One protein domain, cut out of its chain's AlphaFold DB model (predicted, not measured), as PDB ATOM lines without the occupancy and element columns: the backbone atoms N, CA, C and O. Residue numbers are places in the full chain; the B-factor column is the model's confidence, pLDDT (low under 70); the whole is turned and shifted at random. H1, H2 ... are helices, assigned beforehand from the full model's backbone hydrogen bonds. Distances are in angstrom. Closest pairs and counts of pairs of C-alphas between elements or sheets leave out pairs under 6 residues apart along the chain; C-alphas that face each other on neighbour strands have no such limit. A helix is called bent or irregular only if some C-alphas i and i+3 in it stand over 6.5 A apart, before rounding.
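AT A GLANCE: This is residues 405 to 463 and 480 to 525 of the 526 residues of an uncharacterized protein of Bugula neritina (UniProt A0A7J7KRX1). Three shorter helices, H1, H2 and H3, fold back and forth, each beside the next, and a much longer helix, H4, runs alongside H3 with part of its length. The last part of H4 sticks out as an arm: residues 507 to 525, of which 507 to 523 belong to H4, stand free and give the rod-like outline much of its length. The printed part has 105 residues with four named helices, in the order H1, H2, H3, H4, and no named strand; its class is all helix. The whole is loose, with a radius of gyration of the C-alphas of 17.9 A, and spans 67 by 25 by 25 A.

HOW THE PARTS SIT: H1, residues 405 to 419, and H2, residues 423 to 436, form a helical hairpin over a tight link. They touch, with the C-alphas of Gln 405 and Leu 433 the closest at 6.9 A, and run opposite ways at a shallow tilt of 4 degrees. H2 and H3, residues 439 to 463, form a second helical hairpin over a tight link. They touch, the closest C-alphas being those of Thr 434 and Ala 445, 6.1 A apart, and run opposite ways at a shallow tilt of 13 degrees. H4, residues 480 to 523, touches H3 with residues 484 to 495 alone. Their closest C-alphas are those of Tyr 462 and Phe 484, 7.4 A apart, and they run opposite ways at a shallow tilt of 16 degrees. The helix packing is mostly aligned, with these three touching pairs at a shallow tilt. H1 is apart from H3 and H4, and H2 is apart from H4. In H1 and H4 every O i to N i+4 pair is within hydrogen-bond range; in H2 it is 8 of 10 and in H3 19 of 21.

IN THESE COORDINATES: H1 begins at C-alpha 405, (45.403, 7.038, -34.130), and measures 20.8 A from first to last C-alpha. H2 measures 20.9 A; it is irregular, but only just, with C-alphas 432 and 435 6.8 A apart. H3 measures 37.0 A and ends at C-alpha 463, (38.306, 30.357, -56.356); it too is only just irregular, with C-alphas 440 and 443 6.54 A apart. H4 measures 64.8 A and ends at C-alpha 523, (40.702, -20.203, -19.533).

THE WHOLE: The two C-alphas farthest apart are those of Ala 480 and Asn 525, at 68.0 A. Without the residues that stand free, the body has 86 residues and spans 41 by 24 by 22 A. Residues 464 to 479 are cut out, and C-alphas 463 and 480 are 11.0 A apart across the cut. The model's mean pLDDT over the printed part is 70.8; 49 residues are under 70, among them 405 to 430, and the mean is 44 in H1 and 83 in H4.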
ATOM      1  N   GLN A 405      45.541   6.629 -32.729       45.22
ATOM      2  CA  GLN A 405      45.403   7.038 -34.130       45.22
ATOM      3  C   GLN A 405      43.975   7.559 -34.389       45.22
ATOM      4  O   GLN A 405      43.800   8.633 -34.960       45.22
ATOM      5  N   GLU A 406      42.964   6.864 -33.862       47.84
ATOM      6  CA  GLU A 406      41.549   7.268 -33.908       47.84
ATOM      7  C   GLU A 406      41.303   8.596 -33.172       47.84
ATOM      8  O   GLU A 406      40.721   9.524 -33.736       47.84
ATOM      9  N   THR A 407      41.815   8.730 -31.940       46.91
ATOM     10  CA  THR A 407      41.704   9.976 -31.155       46.91
ATOM     11  C   THR A 407      42.350  11.158 -31.883       46.91
ATOM     12  O   THR A 407      41.807  12.263 -31.860       46.91
ATOM     13  N   ALA A 408      43.483  10.942 -32.563       44.72
ATOM     14  CA  ALA A 408      44.138  11.980 -33.355       44.72
ATOM     15  C   ALA A 408      43.278  12.425 -34.550       44.72
ATOM     16  O   ALA A 408      43.109  13.626 -34.749       44.72
ATOM     17  N   LEU A 409      42.691  11.490 -35.307       46.66
ATOM     18  CA  LEU A 409      41.837  11.814 -36.458       46.66
ATOM     19  C   LEU A 409      40.579  12.594 -36.046       46.66
ATOM     20  O   LEU A 409      40.297  13.640 -36.631       46.66
ATOM     21  N   VAL A 410      39.880  12.158 -34.990       49.59
ATOM     22  CA  VAL A 410      38.701  12.874 -34.460       49.59
ATOM     23  C   VAL A 410      39.084  14.270 -33.953       49.59
ATOM     24  O   VAL A 410      38.424  15.251 -34.287       49.59
ATOM     25  N   SER A 411      40.201  14.397 -33.228       45.22
ATOM     26  CA  SER A 411      40.692  15.700 -32.755       45.22
ATOM     27  C   SER A 411      41.059  16.665 -33.892       45.22
ATOM     28  O   SER A 411      41.036  17.879 -33.679       45.22
ATOM     29  N   CYS A 412      41.417  16.167 -35.078       44.97
ATOM     30  CA  CYS A 412      41.779  17.004 -36.226       44.97
ATOM     31  C   CYS A 412      40.559  17.431 -37.044       44.97
ATOM     32  O   CYS A 412      40.478  18.596 -37.425       44.97
ATOM     33  N   HIS A 413      39.581  16.537 -37.225       46.31
ATOM     34  CA  HIS A 413      38.257  16.879 -37.751       46.31
ATOM     35  C   HIS A 413      37.633  18.043 -36.959       46.31
ATOM     36  O   HIS A 413      37.323  19.096 -37.520       46.31
ATOM     37  N   ASP A 414      37.576  17.910 -35.632       42.44
ATOM     38  CA  ASP A 414      37.006  18.937 -34.758       42.44
ATOM     39  C   ASP A 414      37.834  20.236 -34.766       42.44
ATOM     40  O   ASP A 414      37.271  21.329 -34.696       42.44
ATOM     41  N   SER A 415      39.165  20.156 -34.915       42.97
ATOM     42  CA  SER A 415      40.034  21.343 -35.011       42.97
ATOM     43  C   SER A 415      39.837  22.130 -36.309       42.97
ATOM     44  O   SER A 415      39.960  23.356 -36.298       42.97
ATOM     45  N   ILE A 416      39.515  21.457 -37.416       45.75
ATOM     46  CA  ILE A 416      39.253  22.095 -38.714       45.75
ATOM     47  C   ILE A 416      37.911  22.824 -38.680       45.75
ATOM     48  O   ILE A 416      37.861  24.011 -39.004       45.75
ATOM     49  N   LEU A 417      36.864  22.158 -38.180       42.00
ATOM     50  CA  LEU A 417      35.527  22.739 -38.020       42.00
ATOM     51  C   LEU A 417      35.467  23.897 -37.008       42.00
ATOM     52  O   LEU A 417      34.540  24.701 -37.066       42.00
ATOM     53  N   THR A 418      36.425  23.999 -36.076       40.94
ATOM     54  CA  THR A 418      36.426  25.048 -35.037       40.94
ATOM     55  C   THR A 418      37.443  26.170 -35.243       40.94
ATOM     56  O   THR A 418      37.173  27.280 -34.792       40.94
ATOM     57  N   ASN A 419      38.577  25.927 -35.916       34.78
ATOM     58  CA  ASN A 419      39.680  26.899 -36.020       34.78
ATOM     59  C   ASN A 419      40.135  27.202 -37.463       34.78
ATOM     60  O   ASN A 419      41.197  27.793 -37.649       34.78
ATOM     61  N   GLY A 420      39.384  26.789 -38.492       38.09
ATOM     62  CA  GLY A 420      39.724  27.091 -39.893       38.09
ATOM     63  C   GLY A 420      40.979  26.370 -40.404       38.09
ATOM     64  O   GLY A 420      41.705  26.893 -41.248       38.09
ATOM     65  N   GLY A 421      41.264  25.178 -39.870       50.75
ATOM     66  CA  GLY A 421      42.436  24.386 -40.247       50.75
ATOM     67  C   GLY A 421      42.451  24.019 -41.737       50.75
ATOM     68  O   GLY A 421      41.451  23.574 -42.292       50.75
ATOM     69  N   SER A 422      43.603  24.178 -42.395       68.75
ATOM     70  CA  SER A 422      43.733  23.914 -43.834       68.75
ATOM     71  C   SER A 422      43.503  22.439 -44.191       68.75
ATOM     72  O   SER A 422      44.113  21.548 -43.596       68.75
ATOM     73  N   LEU A 423      42.741  22.182 -45.263       61.94
ATOM     74  CA  LEU A 423      42.594  20.851 -45.880       61.94
ATOM     75  C   LEU A 423      43.950  20.199 -46.224       61.94
ATOM     76  O   LEU A 423      44.073  18.975 -46.215       61.94
ATOM     77  N   ALA A 424      44.994  20.997 -46.486       63.12
ATOM     78  CA  ALA A 424      46.345  20.483 -46.716       63.12
ATOM     79  C   ALA A 424      46.978  19.877 -45.448       63.12
ATOM     80  O   ALA A 424      47.703  18.888 -45.546       63.12
ATOM     81  N   ALA A 425      46.681  20.420 -44.261       65.44
ATOM     82  CA  ALA A 425      47.131  19.844 -42.995       65.44
ATOM     83  C   ALA A 425      46.434  18.501 -42.725       65.44
ATOM     84  O   ALA A 425      47.105  17.530 -42.381       65.44
ATOM     85  N   LEU A 426      45.122  18.415 -42.987       66.69
ATOM     86  CA  LEU A 426      44.365  17.162 -42.880       66.69
ATOM     87  C   LEU A 426      44.933  16.075 -43.798       66.69
ATOM     88  O   LEU A 426      45.224  14.974 -43.337       66.69
ATOM     89  N   ALA A 427      45.151  16.395 -45.077       68.75
ATOM     90  CA  ALA A 427      45.734  15.464 -46.040       68.75
ATOM     91  C   ALA A 427      47.123  14.971 -45.593       68.75
ATOM     92  O   ALA A 427      47.382  13.767 -45.591       68.75
ATOM     93  N   ASN A 428      47.996  15.877 -45.138       68.56
ATOM     94  CA  ASN A 428      49.329  15.525 -44.642       68.56
ATOM     95  C   ASN A 428      49.289  14.647 -43.378       68.56
ATOM     96  O   ASN A 428      50.150  13.784 -43.206       68.56
ATOM     97  N   GLN A 429      48.285  14.818 -42.517       66.81
ATOM     98  CA  GLN A 429      48.138  14.033 -41.292       66.81
ATOM     99  C   GLN A 429      47.464  12.670 -41.526       66.81
ATOM    100  O   GLN A 429      47.846  11.679 -40.907       66.81
ATOM    101  N   ILE A 430      46.542  12.568 -42.490       68.56
ATOM    102  CA  ILE A 430      46.072  11.273 -43.008       68.56
ATOM    103  C   ILE A 430      47.252  10.517 -43.640       68.56
ATOM    104  O   ILE A 430      47.441   9.329 -43.367       68.56
ATOM    105  N   ASN A 431      48.096  11.199 -44.424       70.94
ATOM    106  CA  ASN A 431      49.294  10.610 -45.030       70.94
ATOM    107  C   ASN A 431      50.273  10.049 -43.983       70.94
ATOM    108  O   ASN A 431      50.809   8.964 -44.203       70.94
ATOM    109  N   SER A 432      50.487  10.732 -42.851       68.19
ATOM    110  CA  SER A 432      51.402  10.258 -41.799       68.19
ATOM    111  C   SER A 432      50.835   9.117 -40.943       68.19
ATOM    112  O   SER A 432      51.609   8.294 -40.456       68.19
ATOM    113  N   LEU A 433      49.508   9.018 -40.796       61.56
ATOM    114  CA  LEU A 433      48.842   7.951 -40.032       61.56
ATOM    115  C   LEU A 433      48.529   6.692 -40.862       61.56
ATOM    116  O   LEU A 433      48.523   5.589 -40.318       61.56
ATOM    117  N   THR A 434      48.322   6.809 -42.180       69.12
ATOM    118  CA  THR A 434      47.982   5.655 -43.047       69.12
ATOM    119  C   THR A 434      48.961   4.463 -42.913       69.12
ATOM    120  O   THR A 434      48.496   3.321 -42.865       69.12
ATOM    121  N   PRO A 435      50.298   4.647 -42.809       65.50
ATOM    122  CA  PRO A 435      51.233   3.530 -42.642       65.50
ATOM    123  C   PRO A 435      51.069   2.765 -41.319       65.50
ATOM    124  O   PRO A 435      51.316   1.560 -41.289       65.50
ATOM    125  N   SER A 436      50.635   3.424 -40.238       60.25
ATOM    126  CA  SER A 436      50.456   2.796 -38.919       60.25
ATOM    127  C   SER A 436      49.099   2.108 -38.729       60.25
ATOM    128  O   SER A 436      48.891   1.453 -37.706       60.25
ATOM    129  N   MET A 437      48.188   2.227 -39.698       61.28
ATOM    130  CA  MET A 437      46.855   1.623 -39.638       61.28
ATOM    131  C   MET A 437      46.859   0.124 -40.002       61.28
ATOM    132  O   MET A 437      47.647  -0.295 -40.868       61.28
ATOM    133  N   PRO A 438      45.962  -0.689 -39.398       66.75
ATOM    134  CA  PRO A 438      45.731  -2.083 -39.786       66.75
ATOM    135  C   PRO A 438      45.394  -2.215 -41.274       66.75
ATOM    136  O   PRO A 438      44.752  -1.331 -41.835       66.75
ATOM    137  N   LYS A 439      45.774  -3.332 -41.917       69.38
ATOM    138  CA  LYS A 439      45.594  -3.520 -43.373       69.38
ATOM    139  C   LYS A 439      44.157  -3.247 -43.849       69.38
ATOM    140  O   LYS A 439      44.002  -2.604 -44.878       69.38
ATOM    141  N   GLY A 440      43.150  -3.684 -43.087       64.38
ATOM    142  CA  GLY A 440      41.733  -3.483 -43.413       64.38
ATOM    143  C   GLY A 440      41.245  -2.033 -43.330       64.38
ATOM    144  O   GLY A 440      40.335  -1.687 -44.058       64.38
ATOM    145  N   SER A 441      41.871  -1.169 -42.523       64.50
ATOM    146  CA  SER A 441      41.478   0.249 -42.381       64.50
ATOM    147  C   SER A 441      42.225   1.183 -43.343       64.50
ATOM    148  O   SER A 441      42.018   2.397 -43.344       64.50
ATOM    149  N   ARG A 442      43.147   0.642 -44.154       72.62
ATOM    150  CA  ARG A 442      43.917   1.429 -45.131       72.62
ATOM    151  C   ARG A 442      43.094   1.798 -46.365       72.62
ATOM    152  O   ARG A 442      43.402   2.816 -46.974       72.62
ATOM    153  N   SER A 443      42.058   1.024 -46.703       71.06
ATOM    154  CA  SER A 443      41.034   1.416 -47.684       71.06
ATOM    155  C   SER A 443      40.383   2.731 -47.279       71.06
ATOM    156  O   SER A 443      40.352   3.678 -48.054       71.06
ATOM    157  N   ASP A 444      39.953   2.820 -46.026       68.44
ATOM    158  CA  ASP A 444      39.139   3.921 -45.516       68.44
ATOM    159  C   ASP A 444      39.973   5.210 -45.459       68.44
ATOM    160  O   ASP A 444      39.526   6.282 -45.862       68.44
ATOM    161  N   ALA A 445      41.248   5.086 -45.073       67.88
ATOM    162  CA  ALA A 445      42.228   6.168 -45.143       67.88
ATOM    163  C   ALA A 445      42.563   6.615 -46.583       67.88
ATOM    164  O   ALA A 445      42.952   7.766 -46.785       67.88
ATOM    165  N   VAL A 446      42.416   5.741 -47.587       72.81
ATOM    166  CA  VAL A 446      42.525   6.102 -49.012       72.81
ATOM    167  C   VAL A 446      41.244   6.792 -49.497       72.81
ATOM    168  O   VAL A 446      41.346   7.834 -50.141       72.81
ATOM    169  N   THR A 447      40.060   6.305 -49.121       70.75
ATOM    170  CA  THR A 447      38.763   6.936 -49.435       70.75
ATOM    171  C   THR A 447      38.671   8.352 -48.862       70.75
ATOM    172  O   THR A 447      38.406   9.300 -49.602       70.75
ATOM    173  N   LEU A 448      38.996   8.533 -47.576       66.44
ATOM    174  CA  LEU A 448      39.042   9.849 -46.928       66.44
ATOM    175  C   LEU A 448      40.069  10.785 -47.585       66.44
ATOM    176  O   LEU A 448      39.815  11.979 -47.739       66.44
ATOM    177  N   ARG A 449      41.220  10.257 -48.021       72.00
ATOM    178  CA  ARG A 449      42.229  11.031 -48.763       72.00
ATOM    179  C   ARG A 449      41.724  11.454 -50.144       72.00
ATOM    180  O   ARG A 449      42.010  12.576 -50.559       72.00
ATOM    181  N   SER A 450      40.981  10.588 -50.836       73.25
ATOM    182  CA  SER A 450      40.326  10.909 -52.108       73.25
ATOM    183  C   SER A 450      39.335  12.058 -51.927       73.25
ATOM    184  O   SER A 450      39.492  13.087 -52.579       73.25
ATOM    185  N   LEU A 451      38.415  11.946 -50.960       65.88
ATOM    186  CA  LEU A 451      37.435  12.989 -50.637       65.88
ATOM    187  C   LEU A 451      38.106  14.329 -50.304       65.88
ATOM    188  O   LEU A 451      37.815  15.330 -50.947       65.88
ATOM    189  N   VAL A 452      39.085  14.360 -49.391       71.69
ATOM    190  CA  VAL A 452      39.815  15.599 -49.042       71.69
ATOM    191  C   VAL A 452      40.534  16.218 -50.256       71.69
ATOM    192  O   VAL A 452      40.655  17.443 -50.353       71.69
ATOM    193  N   THR A 453      40.994  15.395 -51.201       71.19
ATOM    194  CA  THR A 453      41.647  15.852 -52.440       71.19
ATOM    195  C   THR A 453      40.624  16.404 -53.437       71.19
ATOM    196  O   THR A 453      40.872  17.433 -54.067       71.19
ATOM    197  N   GLU A 454      39.456  15.773 -53.539       72.75
ATOM    198  CA  GLU A 454      38.328  16.199 -54.367       72.75
ATOM    199  C   GLU A 454      37.703  17.504 -53.857       72.75
ATOM    200  O   GLU A 454      37.602  18.459 -54.628       72.75
ATOM    201  N   THR A 455      37.420  17.627 -52.553       68.12
ATOM    202  CA  THR A 455      36.966  18.884 -51.934       68.12
ATOM    203  C   THR A 455      37.980  20.007 -52.166       68.12
ATOM    204  O   THR A 455      37.603  21.112 -52.558       68.12
ATOM    205  N   LYS A 456      39.289  19.739 -52.011       69.56
ATOM    206  CA  LYS A 456      40.348  20.723 -52.303       69.56
ATOM    207  C   LYS A 456      40.374  21.124 -53.786       69.56
ATOM    208  O   LYS A 456      40.590  22.296 -54.091       69.56
ATOM    209  N   SER A 457      40.146  20.179 -54.701       70.00
ATOM    210  CA  SER A 457      40.058  20.427 -56.147       70.00
ATOM    211  C   SER A 457      38.832  21.274 -56.507       70.00
ATOM    212  O   SER A 457      38.951  22.237 -57.264       70.00
ATOM    213  N   ALA A 458      37.671  20.986 -55.910       66.12
ATOM    214  CA  ALA A 458      36.448  21.763 -56.082       66.12
ATOM    215  C   ALA A 458      36.609  23.208 -55.577       66.12
ATOM    216  O   ALA A 458      36.318  24.145 -56.318       66.12
ATOM    217  N   VAL A 459      37.149  23.392 -54.363       66.81
ATOM    218  CA  VAL A 459      37.458  24.718 -53.793       66.81
ATOM    219  C   VAL A 459      38.434  25.488 -54.690       66.81
ATOM    220  O   VAL A 459      38.175  26.642 -55.012       66.81
ATOM    221  N   GLY A 460      39.522  24.848 -55.138       67.12
ATOM    222  CA  GLY A 460      40.531  25.488 -55.990       67.12
ATOM    223  C   GLY A 460      40.009  25.889 -57.373       67.12
ATOM    224  O   GLY A 460      40.370  26.948 -57.884       67.12
ATOM    225  N   LYS A 461      39.115  25.086 -57.968       68.44
ATOM    226  CA  LYS A 461      38.381  25.477 -59.181       68.44
ATOM    227  C   LYS A 461      37.514  26.704 -58.895       68.44
ATOM    228  O   LYS A 461      37.661  27.708 -59.578       68.44
ATOM    229  N   TYR A 462      36.681  26.644 -57.857       61.75
ATOM    230  CA  TYR A 462      35.739  27.705 -57.492       61.75
ATOM    231  C   TYR A 462      36.407  29.072 -57.264       61.75
ATOM    232  O   TYR A 462      35.942  30.076 -57.805       61.75
ATOM    233  N   THR A 463      37.536  29.115 -56.545       61.09
ATOM    234  CA  THR A 463      38.306  30.357 -56.356       61.09
ATOM    235  C   THR A 463      38.854  30.920 -57.666       61.09
ATOM    236  O   THR A 463      38.884  32.135 -57.834       61.09
ATOM    237  N   ALA A 480      26.847  29.460 -60.475       76.69
ATOM    238  CA  ALA A 480      28.071  28.752 -60.100       76.69
ATOM    239  C   ALA A 480      28.235  28.625 -58.572       76.69
ATOM    240  O   ALA A 480      28.615  27.556 -58.093       76.69
ATOM    241  N   ALA A 481      27.902  29.672 -57.808       73.00
ATOM    242  CA  ALA A 481      27.888  29.646 -56.345       73.00
ATOM    243  C   ALA A 481      26.893  28.619 -55.792       73.00
ATOM    244  O   ALA A 481      27.275  27.786 -54.972       73.00
ATOM    245  N   SER A 482      25.656  28.614 -56.295       74.56
ATOM    246  CA  SER A 482      24.626  27.644 -55.900       74.56
ATOM    247  C   SER A 482      25.081  26.197 -56.147       74.56
ATOM    248  O   SER A 482      25.128  25.386 -55.221       74.56
ATOM    249  N   LYS A 483      25.555  25.886 -57.362       80.06
ATOM    250  CA  LYS A 483      26.054  24.541 -57.707       80.06
ATOM    251  C   LYS A 483      27.258  24.102 -56.868       80.06
ATOM    252  O   LYS A 483      27.373  22.922 -56.547       80.06
ATOM    253  N   PHE A 484      28.144  25.028 -56.500       78.56
ATOM    254  CA  PHE A 484      29.264  24.734 -55.605       78.56
ATOM    255  C   PHE A 484      28.801  24.441 -54.169       78.56
ATOM    256  O   PHE A 484      29.315  23.514 -53.548       78.56
ATOM    257  N   VAL A 485      27.811  25.179 -53.655       71.62
ATOM    258  CA  VAL A 485      27.230  24.941 -52.322       71.62
ATOM    259  C   VAL A 485      26.546  23.574 -52.243       71.62
ATOM    260  O   VAL A 485      26.793  22.845 -51.285       71.62
ATOM    261  N   GLU A 486      25.765  23.172 -53.252       74.31
ATOM    262  CA  GLU A 486      25.142  21.837 -53.265       74.31
ATOM    263  C   GLU A 486      26.177  20.703 -53.373       74.31
ATOM    264  O   GLU A 486      26.089  19.710 -52.647       74.31
ATOM    265  N   ALA A 487      27.222  20.870 -54.191       77.31
ATOM    266  CA  ALA A 487      28.330  19.911 -54.248       77.31
ATOM    267  C   ALA A 487      29.080  19.799 -52.902       77.31
ATOM    268  O   ALA A 487      29.481  18.704 -52.500       77.31
ATOM    269  N   LEU A 488      29.240  20.913 -52.177       77.25
ATOM    270  CA  LEU A 488      29.853  20.927 -50.848       77.25
ATOM    271  C   LEU A 488      28.977  20.207 -49.807       77.25
ATOM    272  O   LEU A 488      29.508  19.405 -49.039       77.25
ATOM    273  N   LYS A 489      27.656  20.444 -49.799       69.69
ATOM    274  CA  LYS A 489      26.702  19.738 -48.920       69.69
ATOM    275  C   LYS A 489      26.774  18.225 -49.120       69.69
ATOM    276  O   LYS A 489      27.042  17.505 -48.164       69.69
ATOM    277  N   SER A 490      26.647  17.760 -50.364       78.62
ATOM    278  CA  SER A 490      26.691  16.329 -50.693       78.62
ATOM    279  C   SER A 490      28.026  15.675 -50.290       78.62
ATOM    280  O   SER A 490      28.060  14.558 -49.769       78.62
ATOM    281  N   SER A 491      29.144  16.401 -50.436       78.69
ATOM    282  CA  SER A 491      30.460  15.962 -49.950       78.69
ATOM    283  C   SER A 491      30.506  15.825 -48.417       78.69
ATOM    284  O   SER A 491      31.076  14.857 -47.909       78.69
ATOM    285  N   ILE A 492      29.875  16.743 -47.675       71.88
ATOM    286  CA  ILE A 492      29.768  16.690 -46.207       71.88
ATOM    287  C   ILE A 492      28.883  15.521 -45.759       71.88
ATOM    288  O   ILE A 492      29.321  14.726 -44.931       71.88
ATOM    289  N   GLU A 493      27.696  15.352 -46.340       76.31
ATOM    290  CA  GLU A 493      26.759  14.254 -46.030       76.31
ATOM    291  C   GLU A 493      27.395  12.868 -46.261       76.31
ATOM    292  O   GLU A 493      27.238  11.944 -45.454       76.31
ATOM    293  N   SER A 494      28.195  12.737 -47.325       83.50
ATOM    294  CA  SER A 494      28.991  11.536 -47.606       83.50
ATOM    295  C   SER A 494      30.058  11.280 -46.529       83.50
ATOM    296  O   SER A 494      30.180  10.159 -46.024       83.50
ATOM    297  N   MET A 495      30.786  12.318 -46.092       77.25
ATOM    298  CA  MET A 495      31.759  12.206 -44.996       77.25
ATOM    299  C   MET A 495      31.098  11.860 -43.652       77.25
ATOM    300  O   MET A 495      31.605  10.996 -42.935       77.25
ATOM    301  N   GLU A 496      29.956  12.463 -43.311       75.19
ATOM    302  CA  GLU A 496      29.212  12.127 -42.088       75.19
ATOM    303  C   GLU A 496      28.736  10.666 -42.100       75.19
ATOM    304  O   GLU A 496      28.898   9.949 -41.106       75.19
ATOM    305  N   THR A 497      28.250  10.182 -43.247       82.44
ATOM    306  CA  THR A 497      27.844   8.780 -43.445       82.44
ATOM    307  C   THR A 497      29.018   7.810 -43.245       82.44
ATOM    308  O   THR A 497      28.878   6.782 -42.569       82.44
ATOM    309  N   GLN A 498      30.211   8.146 -43.751       81.50
ATOM    310  CA  GLN A 498      31.427   7.356 -43.521       81.50
ATOM    311  C   GLN A 498      31.858   7.378 -42.045       81.50
ATOM    312  O   GLN A 498      32.159   6.324 -41.484       81.50
ATOM    313  N   ILE A 499      31.801   8.533 -41.371       75.75
ATOM    314  CA  ILE A 499      32.125   8.661 -39.938       75.75
ATOM    315  C   ILE A 499      31.169   7.829 -39.065       75.75
ATOM    316  O   ILE A 499      31.613   7.178 -38.115       75.75
ATOM    317  N   VAL A 500      29.868   7.802 -39.375       82.00
ATOM    318  CA  VAL A 500      28.889   6.941 -38.682       82.00
ATOM    319  C   VAL A 500      29.200   5.458 -38.909       82.00
ATOM    320  O   VAL A 500      29.148   4.670 -37.963       82.00
ATOM    321  N   THR A 501      29.580   5.082 -40.130       85.38
ATOM    322  CA  THR A 501      29.947   3.700 -40.482       85.38
ATOM    323  C   THR A 501      31.208   3.244 -39.737       85.38
ATOM    324  O   THR A 501      31.194   2.194 -39.094       85.38
ATOM    325  N   MET A 502      32.259   4.072 -39.712       81.62
ATOM    326  CA  MET A 502      33.489   3.813 -38.950       81.62
ATOM    327  C   MET A 502      33.221   3.650 -37.446       81.62
ATOM    328  O   MET A 502      33.788   2.761 -36.813       81.62
ATOM    329  N   ARG A 503      32.331   4.468 -36.862       81.50
ATOM    330  CA  ARG A 503      31.954   4.347 -35.440       81.50
ATOM    331  C   ARG A 503      31.263   3.016 -35.140       81.50
ATOM    332  O   ARG A 503      31.660   2.349 -34.193       81.50
ATOM    333  N   ARG A 504      30.316   2.581 -35.981       85.69
ATOM    334  CA  ARG A 504      29.655   1.267 -35.834       85.69
ATOM    335  C   ARG A 504      30.659   0.107 -35.879       85.69
ATOM    336  O   ARG A 504      30.546  -0.816 -35.078       85.69
ATOM    337  N   ALA A 505      31.655   0.172 -36.764       82.81
ATOM    338  CA  ALA A 505      32.722  -0.830 -36.835       82.81
ATOM    339  C   ALA A 505      33.614  -0.836 -35.574       82.81
ATOM    340  O   ALA A 505      33.970  -1.906 -35.074       82.81
ATOM    341  N   ALA A 506      33.931   0.337 -35.016       80.94
ATOM    342  CA  ALA A 506      34.682   0.453 -33.764       80.94
ATOM    343  C   ALA A 506      33.896  -0.088 -32.551       80.94
ATOM    344  O   ALA A 506      34.457  -0.828 -31.740       80.94
ATOM    345  N   ASP A 507      32.594   0.206 -32.457       85.38
ATOM    346  CA  ASP A 507      31.712  -0.319 -31.405       85.38
ATOM    347  C   ASP A 507      31.630  -1.861 -31.461       85.38
ATOM    348  O   ASP A 507      31.746  -2.538 -30.435       85.38
ATOM    349  N   GLN A 508      31.504  -2.437 -32.666       88.94
ATOM    350  CA  GLN A 508      31.551  -3.891 -32.882       88.94
ATOM    351  C   GLN A 508      32.899  -4.496 -32.459       88.94
ATOM    352  O   GLN A 508      32.928  -5.526 -31.778       88.94
ATOM    353  N   LEU A 509      34.019  -3.849 -32.796       85.94
ATOM    354  CA  LEU A 509      35.351  -4.302 -32.388       85.94
ATOM    355  C   LEU A 509      35.526  -4.271 -30.859       85.94
ATOM    356  O   LEU A 509      36.124  -5.187 -30.294       85.94
ATOM    357  N   GLU A 510      34.963  -3.277 -30.163       88.12
ATOM    358  CA  GLU A 510      34.996  -3.228 -28.695       88.12
ATOM    359  C   GLU A 510      34.224  -4.401 -28.061       88.12
ATOM    360  O   GLU A 510      34.654  -4.945 -27.039       88.12
ATOM    361  N   VAL A 511      33.113  -4.838 -28.671       91.00
ATOM    362  CA  VAL A 511      32.366  -6.040 -28.248       91.00
ATOM    363  C   VAL A 511      33.205  -7.306 -28.440       91.00
ATOM    364  O   VAL A 511      33.330  -8.090 -27.497       91.00
ATOM    365  N   VAL A 512      33.854  -7.479 -29.598       89.19
ATOM    366  CA  VAL A 512      34.739  -8.633 -29.862       89.19
ATOM    367  C   VAL A 512      35.897  -8.687 -28.859       89.19
ATOM    368  O   VAL A 512      36.165  -9.740 -28.280       89.19
ATOM    369  N   VAL A 513      36.542  -7.551 -28.567       87.88
ATOM    370  CA  VAL A 513      37.632  -7.474 -27.576       87.88
ATOM    371  C   VAL A 513      37.138  -7.797 -26.158       87.88
ATOM    372  O   VAL A 513      37.833  -8.490 -25.408       87.88
ATOM    373  N   LYS A 514      35.929  -7.361 -25.774       89.81
ATOM    374  CA  LYS A 514      35.303  -7.746 -24.492       89.81
ATOM    375  C   LYS A 514      35.034  -9.252 -24.420       89.81
ATOM    376  O   LYS A 514      35.311  -9.858 -23.385       89.81
ATOM    377  N   GLN A 515      34.545  -9.855 -25.504       92.94
ATOM    378  CA  GLN A 515      34.256 -11.288 -25.586       92.94
ATOM    379  C   GLN A 515      35.533 -12.138 -25.511       92.94
ATOM    380  O   GLN A 515      35.609 -13.036 -24.674       92.94
ATOM    381  N   GLN A 516      36.568 -11.802 -26.287       92.00
ATOM    382  CA  GLN A 516      37.877 -12.469 -26.232       92.00
ATOM    383  C   GLN A 516      38.517 -12.364 -24.841       92.00
ATOM    384  O   GLN A 516      39.042 -13.345 -24.316       92.00
ATOM    385  N   LYS A 517      38.428 -11.192 -24.196       90.88
ATOM    386  CA  LYS A 517      38.913 -11.004 -22.823       90.88
ATOM    387  C   LYS A 517      38.169 -11.889 -21.818       90.88
ATOM    388  O   LYS A 517      38.795 -12.400 -20.892       90.88
ATOM    389  N   LEU A 518      36.859 -12.073 -21.985       94.19
ATOM    390  CA  LEU A 518      36.056 -12.935 -21.117       94.19
ATOM    391  C   LEU A 518      36.369 -14.423 -21.348       94.19
ATOM    392  O   LEU A 518      36.490 -15.161 -20.376       94.19
ATOM    393  N   GLN A 519      36.599 -14.848 -22.596       92.88
ATOM    394  CA  GLN A 519      37.087 -16.198 -22.913       92.88
ATOM    395  C   GLN A 519      38.465 -16.470 -22.289       92.88
ATOM    396  O   GLN A 519      38.634 -17.474 -21.604       92.88
ATOM    397  N   LEU A 520      39.422 -15.546 -22.434       91.88
ATOM    398  CA  LEU A 520      40.731 -15.631 -21.774       91.88
ATOM    399  C   LEU A 520      40.605 -15.712 -20.247       91.88
ATOM    400  O   LEU A 520      41.314 -16.488 -19.615       91.88
ATOM    401  N   GLN A 521      39.689 -14.950 -19.644       91.75
ATOM    402  CA  GLN A 521      39.463 -14.999 -18.200       91.75
ATOM    403  C   GLN A 521      38.816 -16.317 -17.736       91.75
ATOM    404  O   GLN A 521      39.063 -16.730 -16.609       91.75
ATOM    405  N   LEU A 522      38.028 -16.992 -18.580       94.94
ATOM    406  CA  LEU A 522      37.533 -18.342 -18.288       94.94
ATOM    407  C   LEU A 522      38.670 -19.374 -18.346       94.94
ATOM    408  O   LEU A 522      38.799 -20.150 -17.408       94.94
ATOM    409  N   ILE A 523      39.531 -19.314 -19.369       94.62
ATOM    410  CA  ILE A 523      40.702 -20.203 -19.533       94.62
ATOM    411  C   ILE A 523      41.724 -20.033 -18.391       94.62
ATOM    412  O   ILE A 523      42.391 -20.983 -18.008       94.62
ATOM    413  N   ILE A 524      41.854 -18.831 -17.823       94.25
ATOM    414  CA  ILE A 524      42.733 -18.562 -16.666       94.25
ATOM    415  C   ILE A 524      42.148 -19.100 -15.343       94.25
ATOM    416  O   ILE A 524      42.879 -19.256 -14.367       94.25
ATOM    417  N   ASN A 525      40.841 -19.376 -15.296       92.81
ATOM    418  CA  ASN A 525      40.133 -19.857 -14.106       92.81
ATOM    419  C   ASN A 525      39.864 -21.378 -14.123       92.81
ATOM    420  O   ASN A 525      39.216 -21.869 -13.196       92.81
TER     421      ASN A 525